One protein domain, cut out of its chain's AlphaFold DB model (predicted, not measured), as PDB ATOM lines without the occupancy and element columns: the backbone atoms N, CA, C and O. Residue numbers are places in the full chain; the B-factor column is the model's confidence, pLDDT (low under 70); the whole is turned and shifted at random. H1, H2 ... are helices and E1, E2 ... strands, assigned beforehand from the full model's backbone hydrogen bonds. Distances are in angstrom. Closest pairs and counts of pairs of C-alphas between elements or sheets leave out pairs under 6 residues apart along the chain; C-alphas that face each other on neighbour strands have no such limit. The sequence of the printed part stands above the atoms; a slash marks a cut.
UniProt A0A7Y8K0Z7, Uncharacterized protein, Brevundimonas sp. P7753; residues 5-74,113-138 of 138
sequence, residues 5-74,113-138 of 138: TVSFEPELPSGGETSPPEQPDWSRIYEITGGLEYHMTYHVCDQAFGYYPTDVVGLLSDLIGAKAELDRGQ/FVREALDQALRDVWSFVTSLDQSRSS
ATOM      1  N   THR A   5     165.993 172.351 143.366       92.31
ATOM      2  CA  THR A   5     166.368 172.346 141.944       92.31
ATOM      3  C   THR A   5     165.368 171.539 141.130       92.31
ATOM      4  O   THR A   5     164.698 170.650 141.653       92.31
ATOM      5  N   VAL A   6     165.298 171.819 139.832       91.56
ATOM      6  CA  VAL A   6     164.494 171.057 138.870       91.56
ATOM      7  C   VAL A   6     165.441 170.406 137.873       91.56
ATOM      8  O   VAL A   6     166.381 171.054 137.415       91.56
ATOM      9  N   SER A   7     165.216 169.138 137.546       92.12
ATOM     10  CA  SER A   7     165.957 168.434 136.498       92.12
ATOM     11  C   SER A   7     165.013 167.745 135.524       92.12
ATOM     12  O   SER A   7     163.872 167.432 135.873       92.12
ATOM     13  N   PHE A   8     165.525 167.454 134.331       92.12
ATOM     14  CA  PHE A   8     164.790 166.798 133.256       92.12
ATOM     15  C   PHE A   8     165.568 165.587 132.739       92.12
ATOM     16  O   PHE A   8     166.795 165.642 132.654       92.12
ATOM     17  N   GLU A   9     164.862 164.515 132.385       91.81
ATOM     18  CA  GLU A   9     165.421 163.376 131.656       91.81
ATOM     19  C   GLU A   9     164.570 163.075 130.404       91.81
ATOM     20  O   GLU A   9     163.373 162.812 130.543       91.81
ATOM     21  N   PRO A  10     165.146 163.113 129.186       91.31
ATOM     22  CA  PRO A  10     166.528 163.505 128.886       91.31
ATOM     23  C   PRO A  10     166.834 164.963 129.277       91.31
ATOM     24  O   PRO A  10     165.932 165.769 129.478       91.31
ATOM     25  N   GLU A  11     168.115 165.300 129.429       91.38
ATOM     26  CA  GLU A  11     168.515 166.651 129.835       91.38
ATOM     27  C   GLU A  11     168.093 167.684 128.777       91.38
ATOM     28  O   GLU A  11     168.337 167.507 127.580       91.38
ATOM     29  N   LEU A  12     167.451 168.766 129.226       88.81
ATOM     30  CA  LEU A  12     167.100 169.897 128.375       88.81
ATOM     31  C   LEU A  12     168.287 170.861 128.256       88.81
ATOM     32  O   LEU A  12     169.016 171.058 129.228       88.81
ATOM     33  N   PRO A  13     168.480 171.503 127.091       81.69
ATOM     34  CA  PRO A  13     169.525 172.503 126.940       81.69
ATOM     35  C   PRO A  13     169.291 173.668 127.909       81.69
ATOM     36  O   PRO A  13     168.284 174.372 127.827       81.69
ATOM     37  N   SER A  14     170.249 173.867 128.815       75.75
ATOM     38  CA  SER A  14     170.244 174.976 129.763       75.75
ATOM     39  C   SER A  14     170.556 176.298 129.067       75.75
ATOM     40  O   SER A  14     171.463 176.347 128.229       75.75
ATOM     41  N   GLY A  15     169.918 177.385 129.494       64.81
ATOM     42  CA  GLY A  15     170.362 178.738 129.139       64.81
ATOM     43  C   GLY A  15     169.396 179.531 128.271       64.81
ATOM     44  O   GLY A  15     169.821 180.430 127.548       64.81
ATOM     45  N   GLY A  16     168.098 179.244 128.364       69.31
ATOM     46  CA  GLY A  16     167.106 180.208 127.903       69.31
ATOM     47  C   GLY A  16     167.247 181.529 128.659       69.31
ATOM     48  O   GLY A  16     167.327 181.533 129.886       69.31
ATOM     49  N   GLU A  17     167.256 182.655 127.945       77.25
ATOM     50  CA  GLU A  17     167.179 183.993 128.559       77.25
ATOM     51  C   GLU A  17     165.725 184.469 128.704       77.25
ATOM     52  O   GLU A  17     165.411 185.308 129.548       77.25
ATOM     53  N   THR A  18     164.820 183.898 127.908       85.06
ATOM     54  CA  THR A  18     163.432 184.346 127.784       85.06
ATOM     55  C   THR A  18     162.496 183.372 128.485       85.06
ATOM     56  O   THR A  18     162.518 182.177 128.202       85.06
ATOM     57  N   SER A  19     161.651 183.879 129.379       85.75
ATOM     58  CA  SER A  19     160.561 183.094 129.966       85.75
ATOM     59  C   SER A  19     159.422 182.896 128.955       85.75
ATOM     60  O   SER A  19     159.208 183.766 128.104       85.75
ATOM     61  N   PRO A  20     158.658 181.794 129.045       88.88
ATOM     62  CA  PRO A  20     157.458 181.629 128.236       88.88
ATOM     63  C   PRO A  20     156.424 182.725 128.559       88.88
ATOM     64  O   PRO A  20     156.419 183.258 129.674       88.88
ATOM     65  N   PRO A  21     155.526 183.066 127.617       88.25
ATOM     66  CA  PRO A  21     154.363 183.892 127.930       88.25
ATOM     67  C   PRO A  21     153.452 183.177 128.942       88.25
ATOM     68  O   PRO A  21     153.429 181.953 129.000       88.25
ATOM     69  N   GLU A  22     152.649 183.927 129.704       83.25
ATOM     70  CA  GLU A  22     151.716 183.342 130.690       83.25
ATOM     71  C   GLU A  22     150.661 182.425 130.051       83.25
ATOM     72  O   GLU A  22     150.207 181.466 130.669       83.25
ATOM     73  N   GLN A  23     150.271 182.718 128.805       87.62
ATOM     74  CA  GLN A  23     149.366 181.896 127.999       87.62
ATOM     75  C   GLN A  23     150.003 181.624 126.631       87.62
ATOM     76  O   GLN A  23     149.744 182.350 125.668       87.62
ATOM     77  N   PRO A  24     150.884 180.617 126.539       89.62
ATOM     78  CA  PRO A  24     151.454 180.184 125.275       89.62
ATOM     79  C   PRO A  24     150.399 179.596 124.334       89.62
ATOM     80  O   PRO A  24     149.364 179.087 124.765       89.62
ATOM     81  N   ASP A  25     150.691 179.601 123.034       93.00
ATOM     82  CA  ASP A  25     149.903 178.842 122.064       93.00
ATOM     83  C   ASP A  25     150.199 177.343 122.219       93.00
ATOM     84  O   ASP A  25     151.141 176.800 121.639       93.00
ATOM     85  N   TRP A  26     149.385 176.672 123.033       93.31
ATOM     86  CA  TRP A  26     149.535 175.250 123.342       93.31
ATOM     87  C   TRP A  26     149.472 174.354 122.108       93.31
ATOM     88  O   TRP A  26     150.199 173.362 122.036       93.31
ATOM     89  N   SER A  27     148.640 174.712 121.124       93.25
ATOM     90  CA  SER A  27     148.503 173.924 119.894       93.25
ATOM     91  C   SER A  27     149.791 174.001 119.088       93.25
ATOM     92  O   SER A  27     150.331 172.974 118.678       93.25
ATOM     93  N   ARG A  28     150.348 175.209 118.949       92.75
ATOM     94  CA  ARG A  28     151.623 175.414 118.260       92.75
ATOM     95  C   ARG A  28     152.780 174.701 118.958       92.75
ATOM     96  O   ARG A  28     153.601 174.085 118.283       92.75
ATOM     97  N   ILE A  29     152.843 174.751 120.289       93.38
ATOM     98  CA  ILE A  29     153.880 174.036 121.052       93.38
ATOM     99  C   ILE A  29     153.789 172.538 120.786       93.38
ATOM    100  O   ILE A  29     154.806 171.929 120.460       93.38
ATOM    101  N   TYR A  30     152.590 171.958 120.861       92.31
ATOM    102  CA  TYR A  30     152.386 170.538 120.581       92.31
ATOM    103  C   TYR A  30     152.798 170.166 119.147       92.31
ATOM    104  O   TYR A  30     153.462 169.154 118.934       92.31
ATOM    105  N   GLU A  31     152.478 170.999 118.153       92.88
ATOM    106  CA  GLU A  31     152.915 170.794 116.763       92.88
ATOM    107  C   GLU A  31     154.445 170.816 116.603       92.88
ATOM    108  O   GLU A  31     155.009 170.025 115.833       92.88
ATOM    109  N   ILE A  32     155.128 171.736 117.293       93.25
ATOM    110  CA  ILE A  32     156.590 171.886 117.245       93.25
ATOM    111  C   ILE A  32     157.272 170.697 117.920       93.25
ATOM    112  O   ILE A  32     158.206 170.121 117.359       93.25
ATOM    113  N   THR A  33     156.811 170.326 119.111       92.06
ATOM    114  CA  THR A  33     157.446 169.289 119.930       92.06
ATOM    115  C   THR A  33     157.020 167.891 119.514       92.06
ATOM    116  O   THR A  33     157.736 166.943 119.799       92.06
ATOM    117  N   GLY A  34     155.889 167.736 118.823       90.94
ATOM    118  CA  GLY A  34     155.392 166.439 118.369       90.94
ATOM    119  C   GLY A  34     155.055 165.480 119.511       90.94
ATOM    120  O   GLY A  34     155.144 164.271 119.316       90.94
ATOM    121  N   GLY A  35     154.721 166.007 120.694       88.44
ATOM    122  CA  GLY A  35     154.442 165.192 121.879       88.44
ATOM    123  C   GLY A  35     155.684 164.550 122.501       88.44
ATOM    124  O   GLY A  35     155.562 163.513 123.140       88.44
ATOM    125  N   LEU A  36     156.881 165.120 122.301       92.00
ATOM    126  CA  LEU A  36     158.084 164.681 123.016       92.00
ATOM    127  C   LEU A  36     157.854 164.718 124.529       92.00
ATOM    128  O   LEU A  36     157.389 165.727 125.060       92.00
ATOM    129  N   GLU A  37     158.225 163.633 125.200       92.44
ATOM    130  CA  GLU A  37     158.030 163.462 126.635       92.44
ATOM    131  C   GLU A  37     159.347 163.583 127.402       92.44
ATOM    132  O   GLU A  37     160.403 163.158 126.927       92.44
ATOM    133  N   TYR A  38     159.261 164.136 128.608       91.44
ATOM    134  CA  TYR A  38     160.371 164.236 129.548       91.44
ATOM    135  C   TYR A  38     159.923 163.839 130.950       91.44
ATOM    136  O   TYR A  38     158.777 164.059 131.351       91.44
ATOM    137  N   HIS A  39     160.866 163.316 131.722       90.06
ATOM    138  CA  HIS A  39     160.726 163.136 133.156       90.06
ATOM    139  C   HIS A  39     161.222 164.389 133.870       90.06
ATOM    140  O   HIS A  39     162.419 164.664 133.883       90.06
ATOM    141  N   MET A  40     160.318 165.141 134.490       89.69
ATOM    142  CA  MET A  40     160.688 166.241 135.381       89.69
ATOM    143  C   MET A  40     160.821 165.729 136.814       89.69
ATOM    144  O   MET A  40     159.993 164.945 137.279       89.69
ATOM    145  N   THR A  41     161.861 166.176 137.515       89.06
ATOM    146  CA  THR A  41     162.087 165.856 138.930       89.06
ATOM    147  C   THR A  41     162.383 167.121 139.721       89.06
ATOM    148  O   THR A  41     163.289 167.881 139.377       89.06
ATOM    149  N   TYR A  42     161.642 167.317 140.809       88.44
ATOM    150  CA  TYR A  42     161.937 168.318 141.827       88.44
ATOM    151  C   TYR A  42     162.846 167.710 142.888       88.44
ATOM    152  O   TYR A  42     162.497 166.714 143.519       88.44
ATOM    153  N   HIS A  43     164.001 168.320 143.120       90.38
ATOM    154  CA  HIS A  43     164.912 167.930 144.194       90.38
ATOM    155  C   HIS A  43     164.767 168.936 145.322       90.38
ATOM    156  O   HIS A  43     165.024 170.122 145.121       90.38
ATOM    157  N   VAL A  44     164.342 168.474 146.493       90.19
ATOM    158  CA  VAL A  44     164.032 169.318 147.649       90.19
ATOM    159  C   VAL A  44     164.775 168.776 148.864       90.19
ATOM    160  O   VAL A  44     164.512 167.664 149.316       90.19
ATOM    161  N   CYS A  45     165.711 169.560 149.402       90.19
ATOM    162  CA  CYS A  45     166.685 169.095 150.392       90.19
ATOM    163  C   CYS A  45     167.387 167.798 149.932       90.19
ATOM    164  O   CYS A  45     168.227 167.833 149.037       90.19
ATOM    165  N   ASP A  46     167.063 166.674 150.567       88.00
ATOM    166  CA  ASP A  46     167.635 165.344 150.375       88.00
ATOM    167  C   ASP A  46     166.685 164.376 149.650       88.00
ATOM    168  O   ASP A  46     167.006 163.197 149.510       88.00
ATOM    169  N   GLN A  47     165.528 164.863 149.195       87.62
ATOM    170  CA  GLN A  47     164.499 164.074 148.523       87.62
ATOM    171  C   GLN A  47     164.347 164.486 147.060       87.62
ATOM    172  O   GLN A  47     164.550 165.646 146.693       87.62
ATOM    173  N   ALA A  48     163.951 163.524 146.233       87.56
ATOM    174  CA  ALA A  48     163.643 163.726 144.827       87.56
ATOM    175  C   ALA A  48     162.204 163.281 144.550       87.56
ATOM    176  O   ALA A  48     161.812 162.163 144.886       87.56
ATOM    177  N   PHE A  49     161.436 164.157 143.915       84.38
ATOM    178  CA  PHE A  49     160.031 163.956 143.586       84.38
ATOM    179  C   PHE A  49     159.877 164.045 142.068       84.38
ATOM    180  O   PHE A  49     159.936 165.131 141.492       84.38
ATOM    181  N   GLY A  50     159.775 162.883 141.422       77.12
ATOM    182  CA  GLY A  50     159.732 162.743 139.965       77.12
ATOM    183  C   GLY A  50     158.344 162.412 139.417       77.12
ATOM    184  O   GLY A  50     157.517 161.810 140.105       77.12
ATOM    185  N   TYR A  51     158.114 162.782 138.158       70.06
ATOM    186  CA  TYR A  51     156.900 162.475 137.396       70.06
ATOM    187  C   TYR A  51     157.053 161.184 136.561       70.06
ATOM    188  O   TYR A  51     158.154 160.661 136.359       70.06
ATOM    189  N   TYR A  52     155.935 160.694 136.009       73.38
ATOM    190  CA  TYR A  52     155.979 159.869 134.793       73.38
ATOM    191  C   TYR A  52     156.596 160.692 133.637       73.38
ATOM    192  O   TYR A  52     156.954 161.848 133.826       73.38
ATOM    193  N   PRO A  53     156.808 160.155 132.437       84.81
ATOM    194  CA  PRO A  53     157.002 161.032 131.288       84.81
ATOM    195  C   PRO A  53     155.758 161.920 131.103       84.81
ATOM    196  O   PRO A  53     154.632 161.439 131.248       84.81
ATOM    197  N   THR A  54     155.945 163.205 130.810       87.81
ATOM    198  CA  THR A  54     154.868 164.086 130.326       87.81
ATOM    199  C   THR A  54     155.339 164.861 129.119       87.81
ATOM    200  O   THR A  54     156.534 165.149 128.986       87.81
ATOM    201  N   ASP A  55     154.405 165.187 128.233       90.69
ATOM    202  CA  ASP A  55     154.725 165.985 127.064       90.69
ATOM    203  C   ASP A  55     155.157 167.412 127.455       90.69
ATOM    204  O   ASP A  55     154.879 167.919 128.548       90.69
ATOM    205  N   VAL A  56     155.863 168.084 126.546       91.81
ATOM    206  CA  VAL A  56     156.374 169.447 126.781       91.81
ATOM    207  C   VAL A  56     155.263 170.461 127.111       91.81
ATOM    208  O   VAL A  56     155.522 171.431 127.826       91.81
ATOM    209  N   VAL A  57     154.030 170.260 126.626       91.81
ATOM    210  CA  VAL A  57     152.896 171.136 126.971       91.81
ATOM    211  C   VAL A  57     152.530 170.955 128.443       91.81
ATOM    212  O   VAL A  57     152.395 171.949 129.159       91.81
ATOM    213  N   GLY A  58     152.445 169.708 128.906       89.06
ATOM    214  CA  GLY A  58     152.243 169.356 130.307       89.06
ATOM    215  C   GLY A  58     153.321 169.948 131.213       89.06
ATOM    216  O   GLY A  58     152.989 170.618 132.188       89.06
ATOM    217  N   LEU A  59     154.602 169.807 130.844       89.75
ATOM    218  CA  LEU A  59     155.723 170.396 131.596       89.75
ATOM    219  C   LEU A  59     155.581 171.911 131.774       89.75
ATOM    220  O   LEU A  59     155.731 172.425 132.883       89.75
ATOM    221  N   LEU A  60     155.311 172.636 130.683       91.12
ATOM    222  CA  LEU A  60     155.170 174.092 130.722       91.12
ATOM    223  C   LEU A  60     153.958 174.510 131.551       91.12
ATOM    224  O   LEU A  60     154.067 175.435 132.354       91.12
ATOM    225  N   SER A  61     152.827 173.826 131.376       89.31
ATOM    226  CA  SER A  61     151.609 174.071 132.149       89.31
ATOM    227  C   SER A  61     151.858 173.903 133.652       89.31
ATOM    228  O   SER A  61     151.520 174.797 134.431       89.31
ATOM    229  N   ASP A  62     152.499 172.805 134.055       86.81
ATOM    230  CA  ASP A  62     152.793 172.513 135.461       86.81
ATOM    231  C   ASP A  62     153.762 173.538 136.066       86.81
ATOM    232  O   ASP A  62     153.520 174.051 137.160       86.81
ATOM    233  N   LEU A  63     154.831 173.901 135.349       89.50
ATOM    234  CA  LEU A  63     155.798 174.898 135.818       89.50
ATOM    235  C   LEU A  63     155.191 176.308 135.918       89.50
ATOM    236  O   LEU A  63     155.442 177.008 136.902       89.50
ATOM    237  N   ILE A  64     154.375 176.722 134.938       89.81
ATOM    238  CA  ILE A  64     153.667 178.015 134.967       89.81
ATOM    239  C   ILE A  64     152.685 178.041 136.140       89.81
ATOM    240  O   ILE A  64     152.651 179.018 136.889       89.81
ATOM    241  N   GLY A  65     151.925 176.959 136.335       86.00
ATOM    242  CA  GLY A  65     150.996 176.819 137.454       86.00
ATOM    243  C   GLY A  65     151.704 176.895 138.807       86.00
ATOM    244  O   GLY A  65     151.331 177.711 139.648       86.00
ATOM    245  N   ALA A  66     152.773 176.115 138.994       84.75
ATOM    246  CA  ALA A  66     153.548 176.108 140.234       84.75
ATOM    247  C   ALA A  66     154.129 177.492 140.562       84.75
ATOM    248  O   ALA A  66     154.045 177.947 141.707       84.75
ATOM    249  N   LYS A  67     154.665 178.192 139.555       86.19
ATOM    250  CA  LYS A  67     155.152 179.565 139.713       86.19
ATOM    251  C   LYS A  67     154.022 180.531 140.080       86.19
ATOM    252  O   LYS A  67     154.191 181.331 140.996       86.19
ATOM    253  N   ALA A  68     152.876 180.448 139.406       84.50
ATOM    254  CA  ALA A  68     151.743 181.331 139.662       84.50
ATOM    255  C   ALA A  68     151.194 181.171 141.090       84.50
ATOM    256  O   ALA A  68     150.893 182.174 141.739       84.50
ATOM    257  N   GLU A  69     151.101 179.940 141.604       80.56
ATOM    258  CA  GLU A  69     150.717 179.705 143.004       80.56
ATOM    259  C   GLU A  69     151.748 180.297 143.974       80.56
ATOM    260  O   GLU A  69     151.386 180.980 144.936       80.56
ATOM    261  N   LEU A  70     153.041 180.130 143.679       82.25
ATOM    262  CA  LEU A  70     154.106 180.692 144.505       82.25
ATOM    263  C   LEU A  70     154.131 182.232 144.503       82.25
ATOM    264  O   LEU A  70     154.468 182.866 145.510       82.25
ATOM    265  N   ASP A  71     153.780 182.851 143.380       82.06
ATOM    266  CA  ASP A  71     153.723 184.306 143.242       82.06
ATOM    267  C   ASP A  71     152.491 184.907 143.940       82.06
ATOM    268  O   ASP A  71     152.570 186.031 144.443       82.06
ATOM    269  N   ARG A  72     151.391 184.151 144.075       78.94
ATOM    270  CA  ARG A  72     150.227 184.556 144.891       78.94
ATOM    271  C   ARG A  72     150.516 184.562 146.391       78.94
ATOM    272  O   ARG A  72     149.824 185.270 147.120       78.94
ATOM    273  N   GLY A  73     151.512 183.799 146.850       71.50
ATOM    274  CA  GLY A  73     151.957 183.797 148.248       71.50
ATOM    275  C   GLY A  73     150.895 183.319 149.243       71.50
ATOM    276  O   GLY A  73     150.903 183.756 150.391       71.50
ATOM    277  N   GLN A  74     149.952 182.487 148.799       66.00
ATOM    278  CA  GLN A  74     148.932 181.893 149.661       66.00
ATOM    279  C   GLN A  74     149.404 180.526 150.152       66.00
ATOM    280  O   GLN A  74     149.988 179.764 149.382       66.00
ATOM    281  N   PHE A 113     165.140 180.948 146.269       90.88
ATOM    282  CA  PHE A 113     165.785 179.828 145.579       90.88
ATOM    283  C   PHE A 113     164.778 178.964 144.820       90.88
ATOM    284  O   PHE A 113     165.066 178.485 143.728       90.88
ATOM    285  N   VAL A 114     163.572 178.803 145.372       89.94
ATOM    286  CA  VAL A 114     162.493 178.070 144.695       89.94
ATOM    287  C   VAL A 114     162.024 178.837 143.459       89.94
ATOM    288  O   VAL A 114     161.877 178.245 142.391       89.94
ATOM    289  N   ARG A 115     161.855 180.163 143.570       89.31
ATOM    290  CA  ARG A 115     161.500 181.026 142.431       89.31
ATOM    291  C   ARG A 115     162.554 180.978 141.333       89.31
ATOM    292  O   ARG A 115     162.204 180.740 140.185       89.31
ATOM    293  N   GLU A 116     163.826 181.149 141.686       91.69
ATOM    294  CA  GLU A 116     164.937 181.122 140.730       91.69
ATOM    295  C   GLU A 116     165.024 179.784 139.984       91.69
ATOM    296  O   GLU A 116     165.209 179.774 138.767       91.69
ATOM    297  N   ALA A 117     164.836 178.665 140.686       92.19
ATOM    298  CA  ALA A 117     164.855 177.336 140.081       92.19
ATOM    299  C   ALA A 117     163.662 177.086 139.145       92.19
ATOM    300  O   ALA A 117     163.851 176.538 138.059       92.19
ATOM    301  N   LEU A 118     162.446 177.495 139.532       91.44
ATOM    302  CA  LEU A 118     161.265 177.398 138.664       91.44
ATOM    303  C   LEU A 118     161.399 178.304 137.436       91.44
ATOM    304  O   LEU A 118     161.089 177.882 136.324       91.44
ATOM    305  N   ASP A 119     161.905 179.524 137.622       92.38
ATOM    306  CA  ASP A 119     162.168 180.458 136.529       92.38
ATOM    307  C   ASP A 119     163.206 179.897 135.555       92.38
ATOM    308  O   ASP A 119     163.038 180.015 134.342       92.38
ATOM    309  N   GLN A 120     164.266 179.265 136.064       93.38
ATOM    310  CA  GLN A 120     165.267 178.628 135.215       93.38
ATOM    311  C   GLN A 120     164.679 177.442 134.445       93.38
ATOM    312  O   GLN A 120     164.830 177.383 133.228       93.38
ATOM    313  N   ALA A 121     163.936 176.565 135.121       92.81
ATOM    314  CA  ALA A 121     163.265 175.430 134.491       92.81
ATOM    315  C   ALA A 121     162.313 175.874 133.366       92.81
ATOM    316  O   ALA A 121     162.328 175.305 132.276       92.81
ATOM    317  N   LEU A 122     161.528 176.934 133.598       93.50
ATOM    318  CA  LEU A 122     160.654 177.530 132.584       93.50
ATOM    319  C   LEU A 122     161.437 178.029 131.369       93.50
ATOM    320  O   LEU A 122     161.034 177.775 130.233       93.50
ATOM    321  N   ARG A 123     162.547 178.738 131.600       94.25
ATOM    322  CA  ARG A 123     163.402 179.249 130.524       94.25
ATOM    323  C   ARG A 123     164.048 178.127 129.721       94.25
ATOM    324  O   ARG A 123     164.107 178.237 128.501       94.25
ATOM    325  N   ASP A 124     164.485 177.053 130.366       93.75
ATOM    326  CA  ASP A 124     165.122 175.922 129.686       93.75
ATOM    327  C   ASP A 124     164.123 175.185 128.779       93.75
ATOM    328  O   ASP A 124     164.390 174.979 127.591       93.75
ATOM    329  N   VAL A 125     162.916 174.892 129.283       93.62
ATOM    330  CA  VAL A 125     161.852 174.272 128.471       93.62
ATOM    331  C   VAL A 125     161.423 175.198 127.327       93.62
ATOM    332  O   VAL A 125     161.261 174.755 126.188       93.62
ATOM    333  N   TRP A 126     161.278 176.500 127.585       94.06
ATOM    334  CA  TRP A 126     160.897 177.465 126.552       94.06
ATOM    335  C   TRP A 126     161.975 177.649 125.476       94.06
ATOM    336  O   TRP A 126     161.677 177.695 124.278       94.06
ATOM    337  N   SER A 127     163.241 177.702 125.882       92.56
ATOM    338  CA  SER A 127     164.377 177.761 124.962       92.56
ATOM    339  C   SER A 127     164.422 176.533 124.059       92.56
ATOM    340  O   SER A 127     164.621 176.651 122.850       92.56
ATOM    341  N   PHE A 128     164.165 175.351 124.618       92.75
ATOM    342  CA  PHE A 128     164.042 174.131 123.832       92.75
ATOM    343  C   PHE A 128     162.933 174.241 122.773       92.75
ATOM    344  O   PHE A 128     163.210 174.050 121.586       92.75
ATOM    345  N   VAL A 129     161.712 174.635 123.157       92.12
ATOM    346  CA  VAL A 129     160.584 174.800 122.217       92.12
ATOM    347  C   VAL A 129     160.927 175.773 121.086       92.12
ATOM    348  O   VAL A 129     160.738 175.464 119.910       92.12
ATOM    349  N   THR A 130     161.466 176.941 121.430       90.50
ATOM    350  CA  THR A 130     161.808 177.981 120.447       90.50
ATOM    351  C   THR A 130     162.953 177.567 119.516       90.50
ATOM    352  O   THR A 130     162.918 177.891 118.327       90.50
ATOM    353  N   SER A 131     163.925 176.785 119.998       90.62
ATOM    354  CA  SER A 131     165.011 176.244 119.164       90.62
ATOM    355  C   SER A 131     164.515 175.260 118.091       90.62
ATOM    356  O   SER A 131     165.000 175.262 116.953       90.62
ATOM    357  N   LEU A 132     163.501 174.454 118.423       90.12
ATOM    358  CA  LEU A 132     162.877 173.524 117.481       90.12
ATOM    359  C   LEU A 132     162.086 174.263 116.394       90.12
ATOM    360  O   LEU A 132     162.099 173.850 115.234       90.12
ATOM    361  N   ASP A 133     161.426 175.365 116.751       86.50
ATOM    362  CA  ASP A 133     160.647 176.180 115.813       86.50
ATOM    363  C   ASP A 133     161.538 176.877 114.767       86.50
ATOM    364  O   ASP A 133     161.249 176.864 113.565       86.50
ATOM    365  N   GLN A 134     162.684 177.411 115.204       81.38
ATOM    366  CA  GLN A 134     163.677 178.036 114.319       81.38
ATOM    367  C   GLN A 134     164.294 177.032 113.338       81.38
ATOM    368  O   GLN A 134     164.450 177.333 112.152       81.38
ATOM    369  N   SER A 135     164.584 175.818 113.812       71.25
ATOM    370  CA  SER A 135     165.164 174.750 112.989       71.25
ATOM    371  C   SER A 135     164.225 174.288 111.869       71.25
ATOM    372  O   SER A 135     164.693 173.860 110.821       71.25
ATOM    373  N   ARG A 136     162.902 174.384 112.064       63.28
ATOM    374  CA  ARG A 136     161.897 174.034 111.041       63.28
ATOM    375  C   ARG A 136     161.669 175.128 109.996       63.28
ATOM    376  O   ARG A 136     161.072 174.853 108.959       63.28
ATOM    377  N   SER A 137     162.097 176.352 110.288       60.78
ATOM    378  CA  SER A 137     161.910 177.522 109.421       60.78
ATOM    379  C   SER A 137     163.113 177.800 108.506       60.78
ATOM    380  O   SER A 137     163.061 178.747 107.721       60.78
ATOM    381  N   SER A 138     164.183 177.004 108.622       52.59
ATOM    382  CA  SER A 138     165.433 177.099 107.847       52.59
ATOM    383  C   SER A 138     165.516 175.997 106.794       52.59
ATOM    384  O   SER A 138     166.032 176.285 105.692       52.59
TER     385      SER A 138
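AT A GLANCE: This is residues 5 to 74 and 113 to 138 of the 138 residues of an uncharacterized protein of Brevundimonas sp. P7753 (UniProt A0A7Y8K0Z7). A strongly twisted sheet of three strands, E1, E2 and E3, has helices H2 and H3 side by side over one face, making two layers, a sheet and its helices; its other face is bare. The short helix H1 sits past one end of the sheet, and residues 10 to 25 wrap round H3 between E1 and H1. The printed part has 96 residues with three named helices and three named strands, in the order E1 H1 E2 E3 H2 H3; the class is mixed, and the sheet, E1 - E2 - E3, is antiparallel. It is compact, with a radius of gyration of the C-alphas of 13.2 A, and elongated, spanning 43 by 27 by 22 A.

HOW THE PARTS SIT: Start at edge strand E1, residues 5 to 9, antiparallel to inner strand E2, residues 37 to 44; find N 7 and O 41, 2.9 A apart. E2 forms a hairpin with edge strand E3, residues 47 to 55, where N 42 and O 49 are 2.9 A apart. H2, residues 56 to 72, is on the sheet at a height of 12.7 A. H3, residues 113 to 136, is on the same face, over E1, at a height of 8.7 A; its residues 115 to 126 touch H2, closest at C-alphas 63 and 122, 6.4 A, at a shallow tilt of 32 degrees, opposite ways. H1, residues 26 to 33, is not on the sheet; it touches H2 at C-alphas 26 and 57, 6.4 A, and H3 at C-alphas 32 and 133, 6.1 A, the closest pairs. In H1, H2 and H3 every O i to N i+4 pair is within hydrogen-bond range.

IN THESE COORDINATES: Find C-alpha 5 at (166.368, 172.346, 141.944), where E1 begins. E2 is 22.6 A long and E3 23.7 A, bending by 57 degrees at residue 52. H2 runs 24.4 A; H3 runs 35.2 A to C-alpha 136 at (161.897, 174.034, 111.041).

THE WHOLE: The C-alphas farthest apart, of Gln 74 and Ser 138, are 45.2 A apart. Residues 75 to 112 are not printed; C-alphas 74 and 113 are 17.5 A apart across the cut. The link E1 to H1 is long. Look for pLDDT under 70 at residues 15 to 16, 74 and 136 to 138.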